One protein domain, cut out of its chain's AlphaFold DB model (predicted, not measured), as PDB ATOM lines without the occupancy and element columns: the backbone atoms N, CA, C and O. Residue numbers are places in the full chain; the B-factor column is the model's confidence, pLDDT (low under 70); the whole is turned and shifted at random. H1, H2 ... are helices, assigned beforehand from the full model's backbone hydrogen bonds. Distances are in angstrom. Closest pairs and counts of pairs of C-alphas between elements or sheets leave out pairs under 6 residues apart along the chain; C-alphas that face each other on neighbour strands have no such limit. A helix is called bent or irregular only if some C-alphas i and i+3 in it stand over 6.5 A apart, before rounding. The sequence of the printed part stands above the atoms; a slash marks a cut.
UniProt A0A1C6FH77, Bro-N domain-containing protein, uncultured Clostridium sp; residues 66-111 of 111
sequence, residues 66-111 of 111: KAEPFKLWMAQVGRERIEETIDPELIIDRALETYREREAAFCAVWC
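This is residues 66 to 111 of the 111 residues of the protein "Bro-N domain-containing protein" of uncultured Clostridium sp (UniProt A0A1C6FH77). Two long helices, H2 and H1, meet near their ends at residues 86 to 88 and spread from there as an open V, with nothing packed between the arms. The V is flat, and most of each arm stands free: residues 66 to 80 in H1 and residues 95 to 109 in H2. The printed part has 46 residues with two named helices, H1 then H2 along the chain, and no named strand; its class is all helix. It is extended, with a radius of gyration of the C-alphas of 15.2 A, and it spans 42 by 31 by 6 A.

Find C-alpha 88 at (0.214, -7.262, -40.817); from there H2, the longest helix by residues, runs through residues 88 to 109 to C-alpha 109 at (-20.928, 14.262, -50.547), 31.7 A away. Now go to C-alpha 66 at (-24.760, -22.021, -59.378), where H1 begins; it holds residues 66 to 86 and measures 31.9 A from first to last C-alpha. H1 is irregular, but only just: C-alphas 66 and 69 are 6.8 A apart.

Look beside the tight link, the single residue Asp 87, for the place where H2 and H1 come closest. They are close but not clearly touching, with 2 pairs of C-alphas within 8 A; the closest C-alphas, those of Ile 91 and Glu 84, are 5.8 A apart. Their lines stand at a steep tilt of 66 degrees, and they run opposite ways. Their centres are 21.7 A apart. Along the backbone of H2, every O i to N i+4 pair is within hydrogen-bond range; in H1, 16 of 17 are.

The two C-alphas farthest apart are those of Lys 66 and Cys 111, 42.9 A. The printed part has no cut and ends at Cys 111, the chain's last residue. The model's mean pLDDT over the printed part is 79.0; look for values under 70 at residues 90 to 91 and 103 to 111.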
ATOM      1  N   LYS A  66     -24.324 -23.379 -59.746       89.19
ATOM      2  CA  LYS A  66     -24.760 -22.021 -59.378       89.19
ATOM      3  C   LYS A  66     -24.186 -21.529 -58.054       89.19
ATOM      4  O   LYS A  66     -24.079 -20.324 -57.852       89.19
ATOM      5  N   ALA A  67     -23.843 -22.440 -57.148       91.88
ATOM      6  CA  ALA A  67     -23.201 -22.087 -55.888       91.88
ATOM      7  C   ALA A  67     -21.686 -21.886 -56.046       91.88
ATOM      8  O   ALA A  67     -21.066 -21.309 -55.155       91.88
ATOM      9  N   GLU A  68     -21.091 -22.324 -57.159       92.62
ATOM     10  CA  GLU A  68     -19.641 -22.301 -57.366       92.62
ATOM     11  C   GLU A  68     -19.038 -20.889 -57.321       92.62
ATOM     12  O   GLU A  68     -18.093 -20.690 -56.557       92.62
ATOM     13  N   PRO A  69     -19.606 -19.864 -57.995       92.94
ATOM     14  CA  PRO A  69     -19.075 -18.502 -57.900       92.94
ATOM     15  C   PRO A  69     -19.056 -17.979 -56.460       92.94
ATOM     16  O   PRO A  69     -18.123 -17.294 -56.050       92.94
ATOM     17  N   PHE A  70     -20.064 -18.345 -55.664       91.69
ATOM     18  CA  PHE A  70     -20.139 -17.937 -54.266       91.69
ATOM     19  C   PHE A  70     -19.094 -18.658 -53.403       91.69
ATOM     20  O   PHE A  70     -18.506 -18.054 -52.509       91.69
ATOM     21  N   LYS A  71     -18.823 -19.939 -53.672       92.62
ATOM     22  CA  LYS A  71     -17.770 -20.694 -52.976       92.62
ATOM     23  C   LYS A  71     -16.377 -20.168 -53.298       92.62
ATOM     24  O   LYS A  71     -15.577 -20.022 -52.380       92.62
ATOM     25  N   LEU A  72     -16.114 -19.830 -54.560       95.12
ATOM     26  CA  LEU A  72     -14.862 -19.191 -54.969       95.12
ATOM     27  C   LEU A  72     -14.675 -17.842 -54.277       95.12
ATOM     28  O   LEU A  72     -13.599 -17.568 -53.755       95.12
ATOM     29  N   TRP A  73     -15.738 -17.041 -54.196       94.44
ATOM     30  CA  TRP A  73     -15.706 -15.789 -53.449       94.44
ATOM     31  C   TRP A  73     -15.396 -16.009 -51.960       94.44
ATOM     32  O   TRP A  73     -14.524 -15.341 -51.414       94.44
ATOM     33  N   MET A  74     -16.028 -16.993 -51.306       93.44
ATOM     34  CA  MET A  74     -15.697 -17.340 -49.914       93.44
ATOM     35  C   MET A  74     -14.235 -17.780 -49.756       93.44
ATOM     36  O   MET A  74     -13.591 -17.401 -48.781       93.44
ATOM     37  N   ALA A  75     -13.707 -18.562 -50.701       93.62
ATOM     38  CA  ALA A  75     -12.313 -18.993 -50.690       93.62
ATOM     39  C   ALA A  75     -11.351 -17.808 -50.861       93.62
ATOM     40  O   ALA A  75     -10.352 -17.729 -50.150       93.62
ATOM     41  N   GLN A  76     -11.678 -16.861 -51.743       94.06
ATOM     42  CA  GLN A  76     -10.910 -15.632 -51.919       94.06
ATOM     43  C   GLN A  76     -10.899 -14.793 -50.636       94.06
ATOM     44  O   GLN A  76      -9.827 -14.437 -50.160       94.06
ATOM     45  N   VAL A  77     -12.066 -14.525 -50.043       91.94
ATOM     46  CA  VAL A  77     -12.165 -13.752 -48.793       91.94
ATOM     47  C   VAL A  77     -11.430 -14.456 -47.650       91.94
ATOM     48  O   VAL A  77     -10.748 -13.809 -46.860       91.94
ATOM     49  N   GLY A  78     -11.536 -15.785 -47.568       91.38
ATOM     50  CA  GLY A  78     -10.794 -16.584 -46.594       91.38
ATOM     51  C   GLY A  78      -9.280 -16.473 -46.779       91.38
ATOM     52  O   GLY A  78      -8.561 -16.299 -45.799       91.38
ATOM     53  N   ARG A  79      -8.802 -16.512 -48.029       91.12
ATOM     54  CA  ARG A  79      -7.386 -16.313 -48.356       91.12
ATOM     55  C   ARG A  79      -6.909 -14.924 -47.944       91.12
ATOM     56  O   ARG A  79      -5.913 -14.844 -47.238       91.12
ATOM     57  N   GLU A  80      -7.645 -13.872 -48.309       88.06
ATOM     58  CA  GLU A  80      -7.310 -12.487 -47.939       88.06
ATOM     59  C   GLU A  80      -7.127 -12.349 -46.421       88.06
ATOM     60  O   GLU A  80      -6.154 -11.762 -45.968       88.06
ATOM     61  N   ARG A  81      -8.007 -12.962 -45.617       87.06
ATOM     62  CA  ARG A  81      -7.901 -12.928 -44.148       87.06
ATOM     63  C   ARG A  81      -6.679 -13.668 -43.604       87.06
ATOM     64  O   ARG A  81      -6.093 -13.234 -42.613       87.06
ATOM     65  N   ILE A  82      -6.317 -14.796 -44.214       88.38
ATOM     66  CA  ILE A  82      -5.126 -15.560 -43.826       88.38
ATOM     67  C   ILE A  82      -3.865 -14.764 -44.174       88.38
ATOM     68  O   ILE A  82      -2.982 -14.641 -43.332       88.38
ATOM     69  N   GLU A  83      -3.802 -14.196 -45.377       85.44
ATOM     70  CA  GLU A  83      -2.685 -13.363 -45.840       85.44
ATOM     71  C   GLU A  83      -2.511 -12.123 -44.952       85.44
ATOM     72  O   GLU A  83      -1.413 -11.897 -44.453       85.44
ATOM     73  N   GLU A  84      -3.598 -11.408 -44.643       80.12
ATOM     74  CA  GLU A  84      -3.618 -10.290 -43.684       80.12
ATOM     75  C   GLU A  84      -3.056 -10.693 -42.307       80.12
ATOM     76  O   GLU A  84      -2.349  -9.927 -41.662       80.12
ATOM     77  N   THR A  85      -3.347 -11.911 -41.844       80.94
ATOM     78  CA  THR A  85      -2.848 -12.398 -40.547       80.94
ATOM     79  C   THR A  85      -1.350 -12.713 -40.582       80.94
ATOM     80  O   THR A  85      -0.670 -12.582 -39.564       80.94
ATOM     81  N   ILE A  86      -0.840 -13.165 -41.730       84.38
ATOM     82  CA  ILE A  86       0.568 -13.539 -41.916       84.38
ATOM     83  C   ILE A  86       1.441 -12.294 -42.100       84.38
ATOM     84  O   ILE A  86       2.554 -12.262 -41.577       84.38
ATOM     85  N   ASP A  87       0.936 -11.284 -42.805       80.31
ATOM     86  CA  ASP A  87       1.638 -10.033 -43.076       80.31
ATOM     87  C   ASP A  87       0.799  -8.824 -42.616       80.31
ATOM     88  O   ASP A  87      -0.040  -8.305 -43.359       80.31
ATOM     89  N   PRO A  88       0.992  -8.362 -41.369       72.12
ATOM     90  CA  PRO A  88       0.214  -7.262 -40.817       72.12
ATOM     91  C   PRO A  88       0.513  -5.898 -41.462       72.12
ATOM     92  O   PRO A  88      -0.281  -4.975 -41.269       72.12
ATOM     93  N   GLU A  89       1.599  -5.736 -42.234       74.69
ATOM     94  CA  GLU A  89       1.881  -4.481 -42.955       74.69
ATOM     95  C   GLU A  89       0.851  -4.245 -44.074       74.69
ATOM     96  O   GLU A  89       0.332  -3.135 -44.213       74.69
ATOM     97  N   LEU A  90       0.421  -5.315 -44.758       69.19
ATOM     98  CA  LEU A  90      -0.673  -5.288 -45.742       69.19
ATOM     99  C   LEU A  90      -2.005  -4.784 -45.151       69.19
ATOM    100  O   LEU A  90      -2.794  -4.148 -45.857       69.19
ATOM    101  N   ILE A  91      -2.271  -5.024 -43.859       69.44
ATOM    102  CA  ILE A  91      -3.477  -4.511 -43.185       69.44
ATOM    103  C   ILE A  91      -3.399  -2.993 -43.017       69.44
ATOM    104  O   ILE A  91      -4.406  -2.305 -43.201       69.44
ATOM    105  N   ILE A  92      -2.233  -2.468 -42.633       71.44
ATOM    106  CA  ILE A  92      -2.051  -1.038 -42.355       71.44
ATOM    107  C   ILE A  92      -2.268  -0.230 -43.634       71.44
ATOM    108  O   ILE A  92      -3.022   0.748 -43.611       71.44
ATOM    109  N   ASP A  93      -1.693  -0.681 -44.747       77.69
ATOM    110  CA  ASP A  93      -1.856  -0.025 -46.044       77.69
ATOM    111  C   ASP A  93      -3.315  -0.063 -46.518       77.69
ATOM    112  O   ASP A  93      -3.884   0.982 -46.843       77.69
ATOM    113  N   ARG A  94      -3.984  -1.226 -46.442       75.06
ATOM    114  CA  ARG A  94      -5.407  -1.368 -46.811       75.06
ATOM    115  C   ARG A  94      -6.320  -0.519 -45.925       75.06
ATOM    116  O   ARG A  94      -7.293   0.066 -46.408       75.06
ATOM    117  N   ALA A  95      -6.031  -0.445 -44.625       76.62
ATOM    118  CA  ALA A  95      -6.781   0.383 -43.690       76.62
ATOM    119  C   ALA A  95      -6.620   1.868 -44.036       76.62
ATOM    120  O   ALA A  95      -7.627   2.566 -44.157       76.62
ATOM    121  N   LEU A  96      -5.387   2.338 -44.253       81.44
ATOM    122  CA  LEU A  96      -5.098   3.712 -44.671       81.44
ATOM    123  C   LEU A  96      -5.800   4.069 -45.984       81.44
ATOM    124  O   LEU A  96      -6.372   5.153 -46.096       81.44
ATOM    125  N   GLU A  97      -5.793   3.162 -46.955       82.94
ATOM    126  CA  GLU A  97      -6.445   3.358 -48.247       82.94
ATOM    127  C   GLU A  97      -7.973   3.429 -48.100       82.94
ATOM    128  O   GLU A  97      -8.590   4.390 -48.556       82.94
ATOM    129  N   THR A  98      -8.574   2.529 -47.316       81.00
ATOM    130  CA  THR A  98     -10.016   2.561 -46.998       81.00
ATOM    131  C   THR A  98     -10.421   3.847 -46.261       81.00
ATOM    132  O   THR A  98     -11.497   4.402 -46.505       81.00
ATOM    133  N   TYR A  99      -9.583   4.337 -45.338       75.38
ATOM    134  CA  TYR A  99      -9.816   5.610 -44.647       75.38
ATOM    135  C   TYR A  99      -9.759   6.793 -45.614       75.38
ATOM    136  O   TYR A  99     -10.662   7.628 -45.588       75.38
ATOM    137  N   ARG A 100      -8.756   6.836 -46.498       80.19
ATOM    138  CA  ARG A 100      -8.618   7.876 -47.530       80.19
ATOM    139  C   ARG A 100      -9.790   7.880 -48.502       80.19
ATOM    140  O   ARG A 100     -10.307   8.945 -48.821       80.19
ATOM    141  N   GLU A 101     -10.251   6.711 -48.935       81.94
ATOM    142  CA  GLU A 101     -11.432   6.584 -49.792       81.94
ATOM    143  C   GLU A 101     -12.701   7.063 -49.085       81.94
ATOM    144  O   GLU A 101     -13.505   7.780 -49.680       81.94
ATOM    145  N   ARG A 102     -12.881   6.722 -47.802       73.44
ATOM    146  CA  ARG A 102     -14.003   7.229 -46.999       73.44
ATOM    147  C   ARG A 102     -13.955   8.741 -46.829       73.44
ATOM    148  O   ARG A 102     -15.000   9.375 -46.909       73.44
ATOM    149  N   GLU A 103     -12.781   9.308 -46.591       69.44
ATOM    150  CA  GLU A 103     -12.594  10.751 -46.435       69.44
ATOM    151  C   GLU A 103     -12.844  11.490 -47.758       69.44
ATOM    152  O   GLU A 103     -13.582  12.474 -47.787       69.44
ATOM    153  N   ALA A 104     -12.344  10.958 -48.877       67.69
ATOM    154  CA  ALA A 104     -12.624  11.470 -50.217       67.69
ATOM    155  C   ALA A 104     -14.116  11.367 -50.579       67.69
ATOM    156  O   ALA A 104     -14.691  12.318 -51.110       67.69
ATOM    157  N   ALA A 105     -14.772  10.254 -50.239       64.56
ATOM    158  CA  ALA A 105     -16.210  10.081 -50.423       64.56
ATOM    159  C   ALA A 105     -17.020  11.038 -49.536       64.56
ATOM    160  O   ALA A 105     -18.033  11.572 -49.978       64.56
ATOM    161  N   PHE A 106     -16.572  11.306 -48.307       55.97
ATOM    162  CA  PHE A 106     -17.205  12.284 -47.423       55.97
ATOM    163  C   PHE A 106     -17.076  13.709 -47.979       55.97
ATOM    164  O   PHE A 106     -18.051  14.459 -47.977       55.97
ATOM    165  N   CYS A 107     -15.909  14.054 -48.530       58.12
ATOM    166  CA  CYS A 107     -15.660  15.335 -49.193       58.12
ATOM    167  C   CYS A 107     -16.542  15.516 -50.445       58.12
ATOM    168  O   CYS A 107     -17.115  16.582 -50.645       58.12
ATOM    169  N   ALA A 108     -16.718  14.460 -51.247       58.06
ATOM    170  CA  ALA A 108     -17.556  14.469 -52.452       58.06
ATOM    171  C   ALA A 108     -19.072  14.524 -52.176       58.06
ATOM    172  O   ALA A 108     -19.845  14.827 -53.078       58.06
ATOM    173  N   VAL A 109     -19.511  14.206 -50.954       54.75
ATOM    174  CA  VAL A 109     -20.928  14.262 -50.547       54.75
ATOM    175  C   VAL A 109     -21.303  15.625 -49.943       54.75
ATOM    176  O   VAL A 109     -22.484  15.964 -49.895       54.75
ATOM    177  N   TRP A 110     -20.320  16.412 -49.496       49.16
ATOM    178  CA  TRP A 110     -20.522  17.701 -48.818       49.16
ATOM    179  C   TRP A 110     -19.995  18.927 -49.598       49.16
ATOM    180  O   TRP A 110     -19.987  20.027 -49.043       49.16
ATOM    181  N   CYS A 111     -19.591  18.761 -50.862       43.09
ATOM    182  CA  CYS A 111     -19.202  19.819 -51.807       43.09
ATOM    183  C   CYS A 111     -20.167  19.808 -53.001       43.09
ATOM    184  O   CYS A 111     -20.655  20.896 -53.383       43.09
TER     185      CYS A 111